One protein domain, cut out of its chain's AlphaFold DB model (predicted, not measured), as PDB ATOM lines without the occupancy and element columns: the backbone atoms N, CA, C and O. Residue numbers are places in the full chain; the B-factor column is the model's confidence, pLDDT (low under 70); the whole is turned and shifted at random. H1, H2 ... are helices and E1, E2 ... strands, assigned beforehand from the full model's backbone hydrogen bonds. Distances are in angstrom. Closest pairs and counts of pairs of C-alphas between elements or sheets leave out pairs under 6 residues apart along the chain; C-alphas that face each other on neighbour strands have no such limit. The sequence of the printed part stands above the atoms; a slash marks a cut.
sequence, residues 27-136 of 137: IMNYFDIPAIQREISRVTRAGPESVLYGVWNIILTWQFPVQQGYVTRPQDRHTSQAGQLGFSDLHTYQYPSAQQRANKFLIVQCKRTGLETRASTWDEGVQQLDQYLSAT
ATOM      1  N   ILE A  27      90.010 -73.203-203.881       67.19
ATOM      2  CA  ILE A  27      90.174 -71.761-203.976       67.19
ATOM      3  C   ILE A  27      91.553 -71.472-203.393       67.19
ATOM      4  O   ILE A  27      91.702 -71.314-202.183       67.19
ATOM      5  N   MET A  28      92.563 -71.472-204.262       77.31
ATOM      6  CA  MET A  28      93.936 -71.124-203.919       77.31
ATOM      7  C   MET A  28      93.924 -69.763-203.229       77.31
ATOM      8  O   MET A  28      93.392 -68.807-203.788       77.31
ATOM      9  N   ASN A  29      94.475 -69.664-202.022       84.06
ATOM     10  CA  ASN A  29      94.628 -68.385-201.345       84.06
ATOM     11  C   ASN A  29      95.890 -67.694-201.881       84.06
ATOM     12  O   ASN A  29      96.887 -68.355-202.168       84.06
ATOM     13  N   TYR A  30      95.908 -66.360-201.967       84.00
ATOM     14  CA  TYR A  30      97.140 -65.637-202.299       84.00
ATOM     15  C   TYR A  30      98.270 -65.934-201.302       84.00
ATOM     16  O   TYR A  30      99.444 -65.890-201.667       84.00
ATOM     17  N   PHE A  31      97.928 -66.275-200.054       84.50
ATOM     18  CA  PHE A  31      98.890 -66.727-199.054       84.50
ATOM     19  C   PHE A  31      99.550 -68.058-199.398       84.50
ATOM     20  O   PHE A  31     100.625 -68.311-198.874       84.50
ATOM     21  N   ASP A  32      98.971 -68.877-200.272       87.75
ATOM     22  CA  ASP A  32      99.555 -70.159-200.675       87.75
ATOM     23  C   ASP A  32     100.538 -69.999-201.845       87.75
ATOM     24  O   ASP A  32     101.206 -70.953-202.239       87.75
ATOM     25  N   ILE A  33     100.664 -68.788-202.403       89.06
ATOM     26  CA  ILE A  33     101.542 -68.497-203.537       89.06
ATOM     27  C   ILE A  33     102.935 -68.116-203.012       89.06
ATOM     28  O   ILE A  33     103.094 -67.028-202.444       89.06
ATOM     29  N   PRO A  34     103.988 -68.928-203.253       92.56
ATOM     30  CA  PRO A  34     105.306 -68.706-202.648       92.56
ATOM     31  C   PRO A  34     105.931 -67.346-202.984       92.56
ATOM     32  O   PRO A  34     106.621 -66.744-202.162       92.56
ATOM     33  N   ALA A  35     105.673 -66.827-204.188       90.44
ATOM     34  CA  ALA A  35     106.142 -65.504-204.593       90.44
ATOM     35  C   ALA A  35     105.495 -64.380-203.762       90.44
ATOM     36  O   ALA A  35     106.191 -63.461-203.335       90.44
ATOM     37  N   ILE A  36     104.192 -64.484-203.475       89.62
ATOM     38  CA  ILE A  36     103.456 -63.505-202.664       89.62
ATOM     39  C   ILE A  36     103.912 -63.588-201.207       89.62
ATOM     40  O   ILE A  36     104.220 -62.561-200.605       89.62
ATOM     41  N   GLN A  37     104.056 -64.800-200.662       92.25
ATOM     42  CA  GLN A  37     104.613 -65.003-199.320       92.25
ATOM     43  C   GLN A  37     105.993 -64.357-199.169       92.25
ATOM     44  O   GLN A  37     106.273 -63.704-198.162       92.25
ATOM     45  N   ARG A  38     106.854 -64.499-200.183       91.62
ATOM     46  CA  ARG A  38     108.192 -63.907-200.166       91.62
ATOM     47  C   ARG A  38     108.141 -62.383-200.106       91.62
ATOM     48  O   ARG A  38     108.882 -61.806-199.314       91.62
ATOM     49  N   GLU A  39     107.271 -61.735-200.873       90.94
ATOM     50  CA  GLU A  39     107.116 -60.276-200.804       90.94
ATOM     51  C   GLU A  39     106.491 -59.822-199.476       90.94
ATOM     52  O   GLU A  39     106.984 -58.871-198.870       90.94
ATOM     53  N   ILE A  40     105.506 -60.553-198.940       89.44
ATOM     54  CA  ILE A  40     104.944 -60.286-197.604       89.44
ATOM     55  C   ILE A  40     106.037 -60.357-196.529       89.44
ATOM     56  O   ILE A  40     106.117 -59.482-195.671       89.44
ATOM     57  N   SER A  41     106.929 -61.351-196.597       89.81
ATOM     58  CA  SER A  41     108.013 -61.518-195.617       89.81
ATOM     59  C   SER A  41     109.033 -60.370-195.607       89.81
ATOM     60  O   SER A  41     109.763 -60.201-194.632       89.81
ATOM     61  N   ARG A  42     109.086 -59.560-196.674       86.75
ATOM     62  CA  ARG A  42     109.959 -58.378-196.776       86.75
ATOM     63  C   ARG A  42     109.353 -57.129-196.145       86.75
ATOM     64  O   ARG A  42     110.063 -56.136-195.971       86.75
ATOM     65  N   VAL A  43     108.067 -57.153-195.797       86.00
ATOM     66  CA  VAL A  43     107.411 -56.046-195.101       86.00
ATOM     67  C   VAL A  43     107.966 -55.972-193.682       86.00
ATOM     68  O   VAL A  43     107.767 -56.864-192.861       86.00
ATOM     69  N   THR A  44     108.671 -54.886-193.381       84.31
ATOM     70  CA  THR A  44     109.260 -54.647-192.061       84.31
ATOM     71  C   THR A  44     108.758 -53.337-191.477       84.31
ATOM     72  O   THR A  44     108.407 -52.405-192.198       84.31
ATOM     73  N   ARG A  45     108.778 -53.227-190.144       77.81
ATOM     74  CA  ARG A  45     108.330 -52.025-189.424       77.81
ATOM     75  C   ARG A  45     109.071 -50.752-189.857       77.81
ATOM     76  O   ARG A  45     108.461 -49.691-189.956       77.81
ATOM     77  N   ALA A  46     110.377 -50.870-190.094       78.94
ATOM     78  CA  ALA A  46     111.236 -49.777-190.550       78.94
ATOM     79  C   ALA A  46     111.256 -49.626-192.083       78.94
ATOM     80  O   ALA A  46     111.826 -48.661-192.591       78.94
ATOM     81  N   GLY A  47     110.642 -50.564-192.807       70.12
ATOM     82  CA  GLY A  47     110.656 -50.615-194.257       70.12
ATOM     83  C   GLY A  47     110.004 -49.392-194.906       70.12
ATOM     84  O   GLY A  47     109.180 -48.699-194.288       70.12
ATOM     85  N   PRO A  48     110.382 -49.097-196.160       72.88
ATOM     86  CA  PRO A  48     109.706 -48.076-196.935       72.88
ATOM     87  C   PRO A  48     108.282 -48.530-197.269       72.88
ATOM     88  O   PRO A  48     108.005 -49.715-197.460       72.88
ATOM     89  N   GLU A  49     107.379 -47.562-197.381       71.56
ATOM     90  CA  GLU A  49     105.975 -47.788-197.739       71.56
ATOM     91  C   GLU A  49     105.812 -48.469-199.105       71.56
ATOM     92  O   GLU A  49     104.888 -49.254-199.303       71.56
ATOM     93  N   SER A  50     106.773 -48.256-200.012       74.44
ATOM     94  CA  SER A  50     106.806 -48.853-201.350       74.44
ATOM     95  C   SER A  50     106.791 -50.386-201.350       74.44
ATOM     96  O   SER A  50     106.234 -50.980-202.270       74.44
ATOM     97  N   VAL A  51     107.352 -51.041-200.325       78.75
ATOM     98  CA  VAL A  51     107.315 -52.511-200.204       78.75
ATOM     99  C   VAL A  51     105.896 -52.983-199.892       78.75
ATOM    100  O   VAL A  51     105.405 -53.918-200.517       78.75
ATOM    101  N   LEU A  52     105.209 -52.299-198.973       81.69
ATOM    102  CA  LEU A  52     103.823 -52.606-198.620       81.69
ATOM    103  C   LEU A  52     102.879 -52.341-199.802       81.69
ATOM    104  O   LEU A  52     102.036 -53.176-200.119       81.69
ATOM    105  N   TYR A  53     103.077 -51.216-200.485       81.25
ATOM    106  CA  TYR A  53     102.391 -50.883-201.730       81.25
ATOM    107  C   TYR A  53     102.567 -51.982-202.796       81.25
ATOM    108  O   TYR A  53     101.593 -52.411-203.412       81.25
ATOM    109  N   GLY A  54     103.793 -52.487-202.985       85.19
ATOM    110  CA  GLY A  54     104.081 -53.551-203.947       85.19
ATOM    111  C   GLY A  54     103.339 -54.849-203.624       85.19
ATOM    112  O   GLY A  54     102.743 -55.453-204.514       85.19
ATOM    113  N   VAL A  55     103.306 -55.233-202.344       89.56
ATOM    114  CA  VAL A  55     102.543 -56.397-201.861       89.56
ATOM    115  C   VAL A  55     101.053 -56.236-202.154       89.56
ATOM    116  O   VAL A  55     100.442 -57.145-202.713       89.56
ATOM    117  N   TRP A  56     100.473 -55.077-201.840       89.25
ATOM    118  CA  TRP A  56      99.064 -54.818-202.130       89.25
ATOM    119  C   TRP A  56      98.763 -54.846-203.626       89.25
ATOM    120  O   TRP A  56      97.772 -55.451-204.024       89.25
ATOM    121  N   ASN A  57      99.627 -54.282-204.470       90.38
ATOM    122  CA  ASN A  57      99.449 -54.352-205.919       90.38
ATOM    123  C   ASN A  57      99.422 -55.807-206.425       90.38
ATOM    124  O   ASN A  57      98.572 -56.167-207.239       90.38
ATOM    125  N   ILE A  58     100.312 -56.666-205.916       91.50
ATOM    126  CA  ILE A  58     100.348 -58.095-206.271       91.50
ATOM    127  C   ILE A  58      99.061 -58.804-205.826       91.50
ATOM    128  O   ILE A  58      98.447 -59.515-206.616       91.50
ATOM    129  N   ILE A  59      98.624 -58.585-204.582       91.62
ATOM    130  CA  ILE A  59      97.400 -59.201-204.047       91.62
ATOM    131  C   ILE A  59      96.172 -58.752-204.847       91.62
ATOM    132  O   ILE A  59      95.354 -59.586-205.229       91.62
ATOM    133  N   LEU A  60      96.043 -57.453-205.132       91.25
ATOM    134  CA  LEU A  60      94.895 -56.907-205.858       91.25
ATOM    135  C   LEU A  60      94.843 -57.400-207.304       91.25
ATOM    136  O   LEU A  60      93.779 -57.803-207.758       91.25
ATOM    137  N   THR A  61      95.976 -57.429-208.009       91.19
ATOM    138  CA  THR A  61      96.028 -57.927-209.397       91.19
ATOM    139  C   THR A  61      95.786 -59.433-209.498       91.19
ATOM    140  O   THR A  61      95.242 -59.895-210.500       91.19
ATOM    141  N   TRP A  62      96.135 -60.199-208.461       91.12
ATOM    142  CA  TRP A  62      95.783 -61.614-208.361       91.12
ATOM    143  C   TRP A  62      94.290 -61.821-208.062       91.12
ATOM    144  O   TRP A  62      93.633 -62.626-208.720       91.12
ATOM    145  N   GLN A  63      93.739 -61.078-207.097       90.62
ATOM    146  CA  GLN A  63      92.350 -61.227-206.652       90.62
ATOM    147  C   GLN A  63      91.339 -60.682-207.670       90.62
ATOM    148  O   GLN A  63      90.228 -61.210-207.781       90.62
ATOM    149  N   PHE A  64      91.721 -59.633-208.399       90.69
ATOM    150  CA  PHE A  64      90.916 -58.937-209.399       90.69
ATOM    151  C   PHE A  64      91.640 -58.981-210.753       90.69
ATOM    152  O   PHE A  64      92.270 -58.003-211.166       90.69
ATOM    153  N   PRO A  65      91.589 -60.129-211.449       90.75
ATOM    154  CA  PRO A  65      92.367 -60.334-212.658       90.75
ATOM    155  C   PRO A  65      91.790 -59.565-213.851       90.75
ATOM    156  O   PRO A  65      90.576 -59.400-214.004       90.75
ATOM    157  N   VAL A  66      92.677 -59.176-214.767       90.12
ATOM    158  CA  VAL A  66      92.328 -58.450-216.000       90.12
ATOM    159  C   VAL A  66      91.343 -59.210-216.886       90.12
ATOM    160  O   VAL A  66      90.506 -58.599-217.544       90.12
ATOM    161  N   GLN A  67      91.375 -60.544-216.852       89.88
ATOM    162  CA  GLN A  67      90.455 -61.418-217.587       89.88
ATOM    163  C   GLN A  67      89.000 -61.259-217.124       89.88
ATOM    164  O   GLN A  67      88.084 -61.561-217.882       89.88
ATOM    165  N   GLN A  68      88.780 -60.773-215.900       89.88
ATOM    166  CA  GLN A  68      87.457 -60.463-215.355       89.88
ATOM    167  C   GLN A  68      87.097 -58.971-215.495       89.88
ATOM    168  O   GLN A  68      86.108 -58.515-214.925       89.88
ATOM    169  N   GLY A  69      87.894 -58.206-216.249       89.56
ATOM    170  CA  GLY A  69      87.662 -56.787-216.513       89.56
ATOM    171  C   GLY A  69      88.186 -55.848-215.428       89.56
ATOM    172  O   GLY A  69      87.796 -54.683-215.411       89.56
ATOM    173  N   TYR A  70      89.050 -56.312-214.522       93.06
ATOM    174  CA  TYR A  70      89.614 -55.469-213.467       93.06
ATOM    175  C   TYR A  70      91.006 -54.943-213.817       93.06
ATOM    176  O   TYR A  70      91.826 -55.646-214.396       93.06
ATOM    177  N   VAL A  71      91.290 -53.696-213.445       91.00
ATOM    178  CA  VAL A  71      92.609 -53.077-213.625       91.00
ATOM    179  C   VAL A  71      92.975 -52.306-212.367       91.00
ATOM    180  O   VAL A  71      92.317 -51.321-212.039       91.00
ATOM    181  N   THR A  72      94.047 -52.713-211.690       90.44
ATOM    182  CA  THR A  72      94.639 -51.959-210.577       90.44
ATOM    183  C   THR A  72      95.735 -51.034-211.101       90.44
ATOM    184  O   THR A  72      96.630 -51.468-211.824       90.44
ATOM    185  N   ARG A  73      95.656 -49.746-210.758       86.06
ATOM    186  CA  ARG A  73      96.610 -48.710-211.163       86.06
ATOM    187  C   ARG A  73      97.405 -48.182-209.962       86.06
ATOM    188  O   ARG A  73      96.778 -47.781-208.978       86.06
ATOM    189  N   PRO A  74      98.749 -48.140-210.059       76.75
ATOM    190  CA  PRO A  74      99.618 -47.352-209.183       76.75
ATOM    191  C   PRO A  74      99.283 -45.866-209.244       76.75
ATOM    192  O   PRO A  74      99.138 -45.351-210.352       76.75
ATOM    193  N   GLN A  75      99.271 -45.178-208.099       65.06
ATOM    194  CA  GLN A  75      99.309 -43.710-208.020       65.06
ATOM    195  C   GLN A  75      98.360 -43.018-208.996       65.06
ATOM    196  O   GLN A  75      98.776 -42.218-209.841       65.06
ATOM    197  N   ASP A  76      97.070 -43.332-208.893       53.44
ATOM    198  CA  ASP A  76      96.118 -42.624-209.727       53.44
ATOM    199  C   ASP A  76      95.985 -41.176-209.249       53.44
ATOM    200  O   ASP A  76      95.792 -40.896-208.060       53.44
ATOM    201  N   ARG A  77      96.153 -40.247-210.188       49.00
ATOM    202  CA  ARG A  77      96.099 -38.817-209.913       49.00
ATOM    203  C   ARG A  77      94.633 -38.427-209.830       49.00
ATOM    204  O   ARG A  77      93.964 -38.301-210.853       49.00
ATOM    205  N   HIS A  78      94.144 -38.166-208.623       49.47
ATOM    206  CA  HIS A  78      92.837 -37.540-208.459       49.47
ATOM    207  C   HIS A  78      92.992 -36.060-208.811       49.47
ATOM    208  O   HIS A  78      93.518 -35.262-208.037       49.47
ATOM    209  N   THR A  79      92.618 -35.676-210.031       38.41
ATOM    210  CA  THR A  79      92.505 -34.259-210.391       38.41
ATOM    211  C   THR A  79      91.291 -33.687-209.667       38.41
ATOM    212  O   THR A  79      90.167 -33.871-210.126       38.41
ATOM    213  N   SER A  80      91.498 -33.010-208.540       40.75
ATOM    214  CA  SER A  80      90.435 -32.244-207.896       40.75
ATOM    215  C   SER A  80      90.274 -30.888-208.592       40.75
ATOM    216  O   SER A  80      91.228 -30.121-208.770       40.75
ATOM    217  N   GLN A  81      89.035 -30.562-208.968       42.31
ATOM    218  CA  GLN A  81      88.582 -29.175-208.887       42.31
ATOM    219  C   GLN A  81      88.914 -28.679-207.466       42.31
ATOM    220  O   GLN A  81      88.612 -29.372-206.502       42.31
ATOM    221  N   ALA A  82      89.551 -27.508-207.359       39.16
ATOM    222  CA  ALA A  82      90.035 -26.855-206.128       39.16
ATOM    223  C   ALA A  82      91.481 -27.136-205.652       39.16
ATOM    224  O   ALA A  82      91.868 -26.667-204.584       39.16
ATOM    225  N   GLY A  83      92.341 -27.763-206.465       36.16
ATOM    226  CA  GLY A  83      93.795 -27.539-206.357       36.16
ATOM    227  C   GLY A  83      94.547 -28.286-205.246       36.16
ATOM    228  O   GLY A  83      95.715 -27.975-205.016       36.16
ATOM    229  N   GLN A  84      93.949 -29.293-204.603       42.12
ATOM    230  CA  GLN A  84      94.695 -30.225-203.747       42.12
ATOM    231  C   GLN A  84      95.042 -31.502-204.521       42.12
ATOM    232  O   GLN A  84      94.171 -32.282-204.909       42.12
ATOM    233  N   LEU A  85      96.338 -31.684-204.782       47.00
ATOM    234  CA  LEU A  85      96.900 -32.853-205.456       47.00
ATOM    235  C   LEU A  85      97.017 -34.002-204.449       47.00
ATOM    236  O   LEU A  85      97.919 -34.001-203.617       47.00
ATOM    237  N   GLY A  86      96.116 -34.978-204.530       54.38
ATOM    238  CA  GLY A  86      96.223 -36.224-203.780       54.38
ATOM    239  C   GLY A  86      96.461 -37.410-204.715       54.38
ATOM    240  O   GLY A  86      95.843 -37.501-205.775       54.38
ATOM    241  N   PHE A  87      97.357 -38.313-204.323       60.56
ATOM    242  CA  PHE A  87      97.568 -39.597-204.989       60.56
ATOM    243  C   PHE A  87      97.071 -40.692-204.055       60.56
ATOM    244  O   PHE A  87      97.605 -40.826-202.958       60.56
ATOM    245  N   SER A  88      96.075 -41.471-204.480       66.31
ATOM    246  CA  SER A  88      95.804 -42.747-203.813       66.31
ATOM    247  C   SER A  88      96.906 -43.725-204.187       66.31
ATOM    248  O   SER A  88      97.294 -43.765-205.358       66.31
ATOM    249  N   ASP A  89      97.358 -44.550-203.249       75.31
ATOM    250  CA  ASP A  89      98.423 -45.512-203.544       75.31
ATOM    251  C   ASP A  89      98.013 -46.478-204.659       75.31
ATOM    252  O   ASP A  89      98.774 -46.691-205.607       75.31
ATOM    253  N   LEU A  90      96.792 -47.021-204.584       84.75
ATOM    254  CA  LEU A  90      96.247 -47.950-205.573       84.75
ATOM    255  C   LEU A  90      94.766 -47.670-205.844       84.75
ATOM    256  O   LEU A  90      93.975 -47.457-204.924       84.75
ATOM    257  N   HIS A  91      94.375 -47.760-207.115       87.19
ATOM    258  CA  HIS A  91      92.977 -47.685-207.534       87.19
ATOM    259  C   HIS A  91      92.646 -48.847-208.471       87.19
ATOM    260  O   HIS A  91      93.250 -49.001-209.531       87.19
ATOM    261  N   THR A  92      91.684 -49.678-208.079       88.88
ATOM    262  CA  THR A  92      91.141 -50.756-208.903       88.88
ATOM    263  C   THR A  92      89.870 -50.296-209.598       88.88
ATOM    264  O   THR A  92      88.901 -49.878-208.963       88.88
ATOM    265  N   TYR A  93      89.886 -50.416-210.917       89.75
ATOM    266  CA  TYR A  93      88.774 -50.151-211.810       89.75
ATOM    267  C   TYR A  93      88.151 -51.458-212.276       89.75
ATOM    268  O   TYR A  93      88.858 -52.448-212.458       89.75
ATOM    269  N   GLN A  94      86.851 -51.434-212.543       91.25
ATOM    270  CA  GLN A  94      86.148 -52.486-213.260       91.25
ATOM    271  C   GLN A  94      85.647 -51.941-214.599       91.25
ATOM    272  O   GLN A  94      85.018 -50.887-214.656       91.25
ATOM    273  N   TYR A  95      85.891 -52.685-215.670       88.38
ATOM    274  CA  TYR A  95      85.391 -52.436-217.015       88.38
ATOM    275  C   TYR A  95      84.346 -53.508-217.343       88.38
ATOM    276  O   TYR A  95      84.716 -54.600-217.772       88.38
ATOM    277  N   PRO A  96      83.040 -53.240-217.133       79.75
ATOM    278  CA  PRO A  96      81.991 -54.236-217.371       79.75
ATOM    279  C   PRO A  96      81.882 -54.631-218.850       79.75
ATOM    280  O   PRO A  96      81.424 -55.721-219.177       79.75
ATOM    281  N   SER A  97      82.304 -53.738-219.750       78.81
ATOM    282  CA  SER A  97      82.457 -53.986-221.182       78.81
ATOM    283  C   SER A  97      83.485 -53.021-221.785       78.81
ATOM    284  O   SER A  97      83.747 -51.955-221.225       78.81
ATOM    285  N   ALA A  98      84.059 -53.381-222.939       67.94
ATOM    286  CA  ALA A  98      85.123 -52.616-223.599       67.94
ATOM    287  C   ALA A  98      84.708 -51.192-224.023       67.94
ATOM    288  O   ALA A  98      85.568 -50.334-224.208       67.94
ATOM    289  N   GLN A  99      83.407 -50.932-224.183       64.75
ATOM    290  CA  GLN A  99      82.872 -49.638-224.620       64.75
ATOM    291  C   GLN A  99      82.352 -48.758-223.470       64.75
ATOM    292  O   GLN A  99      81.941 -47.623-223.713       64.75
ATOM    293  N   GLN A 100      82.339 -49.250-222.230       70.81
ATOM    294  CA  GLN A 100      81.805 -48.507-221.087       70.81
ATOM    295  C   GLN A 100      82.897 -47.784-220.301       70.81
ATOM    296  O   GLN A 100      84.058 -48.196-220.255       70.81
ATOM    297  N   ARG A 101      82.503 -46.677-219.656       78.75
ATOM    298  CA  ARG A 101      83.367 -45.987-218.693       78.75
ATOM    299  C   ARG A 101      83.729 -46.943-217.559       78.75
ATOM    300  O   ARG A 101      82.907 -47.742-217.121       78.75
ATOM    301  N   ALA A 102      84.969 -46.830-217.094       82.69
ATOM    302  CA  ALA A 102      85.464 -47.610-215.976       82.69
ATOM    303  C   ALA A 102      84.682 -47.265-214.701       82.69
ATOM    304  O   ALA A 102      84.593 -46.091-214.331       82.69
ATOM    305  N   ASN A 103      84.173 -48.280-214.010       85.19
ATOM    306  CA  ASN A 103      83.646 -48.130-212.662       85.19
ATOM    307  C   ASN A 103      84.817 -48.105-211.685       85.19
ATOM    308  O   ASN A 103      85.672 -48.993-211.701       85.19
ATOM    309  N   LYS A 104      84.851 -47.098-210.820       84.38
ATOM    310  CA  LYS A 104      85.795 -47.033-209.704       84.38
ATOM    311  C   LYS A 104      85.342 -48.052-208.663       84.38
ATOM    312  O   LYS A 104      84.268 -47.901-208.090       84.38
ATOM    313  N   PHE A 105      86.098 -49.134-208.506       85.44
ATOM    314  CA  PHE A 105      85.665 -50.303-207.739       85.44
ATOM    315  C   PHE A 105      86.252 -50.316-206.327       85.44
ATOM    316  O   PHE A 105      85.529 -50.554-205.365       85.44
ATOM    317  N   LEU A 106      87.554 -50.051-206.193       85.94
ATOM    318  CA  LEU A 106      88.245 -50.075-204.905       85.94
ATOM    319  C   LEU A 106      89.409 -49.086-204.893       85.94
ATOM    320  O   LEU A 106      90.260 -49.126-205.780       85.94
ATOM    321  N   ILE A 107      89.486 -48.257-203.855       83.44
ATOM    322  CA  ILE A 107      90.641 -47.403-203.561       83.44
ATOM    323  C   ILE A 107      91.355 -47.992-202.346       83.44
ATOM    324  O   ILE A 107      90.708 -48.352-201.363       83.44
ATOM    325  N   VAL A 108      92.681 -48.099-202.411       83.12
ATOM    326  CA  VAL A 108      93.511 -48.568-201.299       83.12
ATOM    327  C   VAL A 108      94.538 -47.499-200.960       83.12
ATOM    328  O   VAL A 108      95.298 -47.057-201.821       83.12
ATOM    329  N   GLN A 109      94.555 -47.126-199.683       80.69
ATOM    330  CA  GLN A 109      95.581 -46.295-199.074       80.69
ATOM    331  C   GLN A 109      96.398 -47.170-198.126       80.69
ATOM    332  O   GLN A 109      95.868 -47.775-197.192       80.69
ATOM    333  N   CYS A 110      97.693 -47.252-198.381       78.12
ATOM    334  CA  CYS A 110      98.655 -47.865-197.492       78.12
ATOM    335  C   CYS A 110      99.121 -46.836-196.456       78.12
ATOM    336  O   CYS A 110      98.987 -45.622-196.627       78.12
ATOM    337  N   LYS A 111      99.635 -47.353-195.341       78.44
ATOM    338  CA  LYS A 111     100.393 -46.598-194.344       78.44
ATOM    339  C   LYS A 111     101.567 -47.450-193.904       78.44
ATOM    340  O   LYS A 111     101.476 -48.677-193.848       78.44
ATOM    341  N   ARG A 112     102.682 -46.811-193.554       72.31
ATOM    342  CA  ARG A 112     103.878 -47.509-193.056       72.31
ATOM    343  C   ARG A 112     103.541 -48.382-191.844       72.31
ATOM    344  O   ARG A 112     102.975 -47.892-190.872       72.31
ATOM    345  N   THR A 113     104.013 -49.630-191.841       76.75
ATOM    346  CA  THR A 113     103.817 -50.586-190.731       76.75
ATOM    347  C   THR A 113     104.279 -50.027-189.381       76.75
ATOM    348  O   THR A 113     103.657 -50.263-188.351       76.75
ATOM    349  N   GLY A 114     105.342 -49.214-189.360       75.44
ATOM    350  CA  GLY A 114     105.811 -48.540-188.145       75.44
ATOM    351  C   GLY A 114     104.825 -47.567-187.497       75.44
ATOM    352  O   GLY A 114     105.035 -47.204-186.338       75.44
ATOM    353  N   LEU A 115     103.773 -47.175-188.214       76.56
ATOM    354  CA  LEU A 115     102.758 -46.223-187.780       76.56
ATOM    355  C   LEU A 115     101.405 -46.888-187.467       76.56
ATOM    356  O   LEU A 115     100.499 -46.183-187.041       76.56
ATOM    357  N   GLU A 116     101.265 -48.218-187.601       77.56
ATOM    358  CA  GLU A 116      99.968 -48.910-187.434       77.56
ATOM    359  C   GLU A 116      99.334 -48.705-186.051       77.56
ATOM    360  O   GLU A 116      98.120 -48.784-185.898       77.56
ATOM    361  N   THR A 117     100.144 -48.437-185.027       80.44
ATOM    362  CA  THR A 117      99.669 -48.258-183.649       80.44
ATOM    363  C   THR A 117      99.257 -46.818-183.339       80.44
ATOM    364  O   THR A 117      98.884 -46.525-182.205       80.44
ATOM    365  N   ARG A 118      99.387 -45.887-184.291       80.69
ATOM    366  CA  ARG A 118      99.052 -44.472-184.095       80.69
ATOM    367  C   ARG A 118      97.644 -44.213-184.611       80.69
ATOM    368  O   ARG A 118      97.422 -44.260-185.816       80.69
ATOM    369  N   ALA A 119      96.721 -43.885-183.708       80.56
ATOM    370  CA  ALA A 119      95.350 -43.526-184.078       80.56
ATOM    371  C   ALA A 119      95.318 -42.395-185.123       80.56
ATOM    372  O   ALA A 119      94.675 -42.542-186.155       80.56
ATOM    373  N   SER A 120      96.150 -41.361-184.939       79.19
ATOM    374  CA  SER A 120      96.243 -40.226-185.866       79.19
ATOM    375  C   SER A 120      96.590 -40.626-187.305       79.19
ATOM    376  O   SER A 120      96.130 -39.995-188.245       79.19
ATOM    377  N   THR A 121      97.374 -41.692-187.503       76.88
ATOM    378  CA  THR A 121      97.719 -42.191-188.845       76.88
ATOM    379  C   THR A 121      96.511 -42.794-189.559       76.88
ATOM    380  O   THR A 121      96.402 -42.684-190.782       76.88
ATOM    381  N   TRP A 122      95.602 -43.417-188.811       78.69
ATOM    382  CA  TRP A 122      94.356 -43.947-189.350       78.69
ATOM    383  C   TRP A 122      93.320 -42.849-189.550       78.69
ATOM    384  O   TRP A 122      92.673 -42.851-190.591       78.69
ATOM    385  N   ASP A 123      93.236 -41.876-188.641       78.94
ATOM    386  CA  ASP A 123      92.376 -40.697-188.810       78.94
ATOM    387  C   ASP A 123      92.755 -39.921-190.083       78.94
ATOM    388  O   ASP A 123      91.899 -39.627-190.916       78.94
ATOM    389  N   GLU A 124      94.052 -39.672-190.294       78.38
ATOM    390  CA  GLU A 124      94.576 -39.085-191.534       78.38
ATOM    391  C   GLU A 124      94.265 -39.957-192.758       78.38
ATOM    392  O   GLU A 124      93.924 -39.440-193.819       78.38
ATOM    393  N   GLY A 125      94.383 -41.283-192.632       76.25
ATOM    394  CA  GLY A 125      94.070 -42.220-193.712       76.25
ATOM    395  C   GLY A 125      92.594 -42.196-194.118       76.25
ATOM    396  O   GLY A 125      92.296 -42.184-195.310       76.25
ATOM    397  N   VAL A 126      91.682 -42.139-193.145       79.31
ATOM    398  CA  VAL A 126      90.235 -42.012-193.381       79.31
ATOM    399  C   VAL A 126      89.922 -40.673-194.034       79.31
ATOM    400  O   VAL A 126      89.264 -40.653-195.069       79.31
ATOM    401  N   GLN A 127      90.469 -39.568-193.515       78.75
ATOM    402  CA  GLN A 127      90.274 -38.243-194.112       78.75
ATOM    403  C   GLN A 127      90.757 -38.184-195.566       78.75
ATOM    404  O   GLN A 127      90.084 -37.607-196.420       78.75
ATOM    405  N   GLN A 128      91.904 -38.797-195.870       72.56
ATOM    406  CA  GLN A 128      92.409 -38.901-197.241       72.56
ATOM    407  C   GLN A 128      91.467 -39.718-198.129       72.56
ATOM    408  O   GLN A 128      91.182 -39.316-199.255       72.56
ATOM    409  N   LEU A 129      90.946 -40.839-197.625       75.88
ATOM    410  CA  LEU A 129      90.008 -41.669-198.373       75.88
ATOM    411  C   LEU A 129      88.686 -40.934-198.648       75.88
ATOM    412  O   LEU A 129      88.199 -40.976-199.775       75.88
ATOM    413  N   ASP A 130      88.152 -40.206-197.667       76.12
ATOM    414  CA  ASP A 130      86.937 -39.395-197.814       76.12
ATOM    415  C   ASP A 130      87.116 -38.289-198.866       76.12
ATOM    416  O   ASP A 130      86.230 -38.043-199.694       76.12
ATOM    417  N   GLN A 131      88.289 -37.651-198.901       70.44
ATOM    418  CA  GLN A 131      88.644 -36.699-199.958       70.44
ATOM    419  C   GLN A 131      88.669 -37.364-201.339       70.44
ATOM    420  O   GLN A 131      88.176 -36.791-202.310       70.44
ATOM    421  N   TYR A 132      89.191 -38.588-201.452       69.06
ATOM    422  CA  TYR A 132      89.190 -39.302-202.729       69.06
ATOM    423  C   TYR A 132      87.796 -39.695-203.181       69.06
ATOM    424  O   TYR A 132      87.499 -39.543-204.365       69.06
ATOM    425  N   LEU A 133      86.947 -40.172-202.270       71.75
ATOM    426  CA  LEU A 133      85.567 -40.542-202.574       71.75
ATOM    427  C   LEU A 133      84.749 -39.323-203.010       71.75
ATOM    428  O   LEU A 133      84.038 -39.395-204.011       71.75
ATOM    429  N   SER A 134      84.907 -38.187-202.329       70.44
ATOM    430  CA  SER A 134      84.228 -36.935-202.687       70.44
ATOM    431  C   SER A 134      84.731 -36.306-203.989       70.44
ATOM    432  O   SER A 134      83.931 -35.750-204.727       70.44
ATOM    433  N   ALA A 135      86.015 -36.440-204.337       62.59
ATOM    434  CA  ALA A 135      86.534 -36.024-205.648       62.59
ATOM    435  C   ALA A 135      86.140 -36.983-206.789       62.59
ATOM    436  O   ALA A 135      86.453 -36.751-207.961       62.59
ATOM    437  N   THR A 136      85.526 -38.113-206.443       59.09
ATOM    438  CA  THR A 136      85.287 -39.237-207.337       59.09
ATOM    439  C   THR A 136      83.842 -39.348-207.818       59.09
ATOM    440  O   THR A 136      83.644 -39.956-208.879       59.09
TER     441      THR A 136
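This is residues 27 to 136 of the 137 residues of an uncharacterized protein of Penicillium arizonense (UniProt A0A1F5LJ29). A strongly twisted antiparallel sheet, E1 E2 E3, has H2 along one face and H3 slanting over the other; H1 packs on H2, off the sheet. The 110 printed residues run H1 H2 E1 E2 E3 H3, mixed in class. The outline is flat, 38 by 37 by 18 A, and only just compact, close to loose, with a radius of gyration of the C-alphas of 15.4 A.

Start with H1, residues 34 to 41, and H2, residues 49 to 63, a helical hairpin; their closest C-alphas, of Glu 39 and Val 55, are 6.1 A apart. H2 lies over E1, residues 70 to 78, and E2, residues 86 to 94, at a height over the sheet of 8.9 A. Within hydrogen-bond range you find N 73 and O 91, 2.8 A, then N 92 and O 106, 2.8 A, where E2 and E3, residues 103 to 108, form a hairpin. E1 E2 E3 is a meander, each strand the antiparallel neighbour of the one before. H3, residues 119 to 134, lies over E2; their closest C-alphas, of Ser 88 and Tyr 132, are 7.5 A apart.

Find C-alpha 34 at (105.306, -68.706, -202.648), where H1 begins; H3, 22.7 A long, ends at C-alpha 134, (84.228, -36.935, -202.687).

The printed part has no cut and no long link; residues 75 to 88 are among those under pLDDT 70.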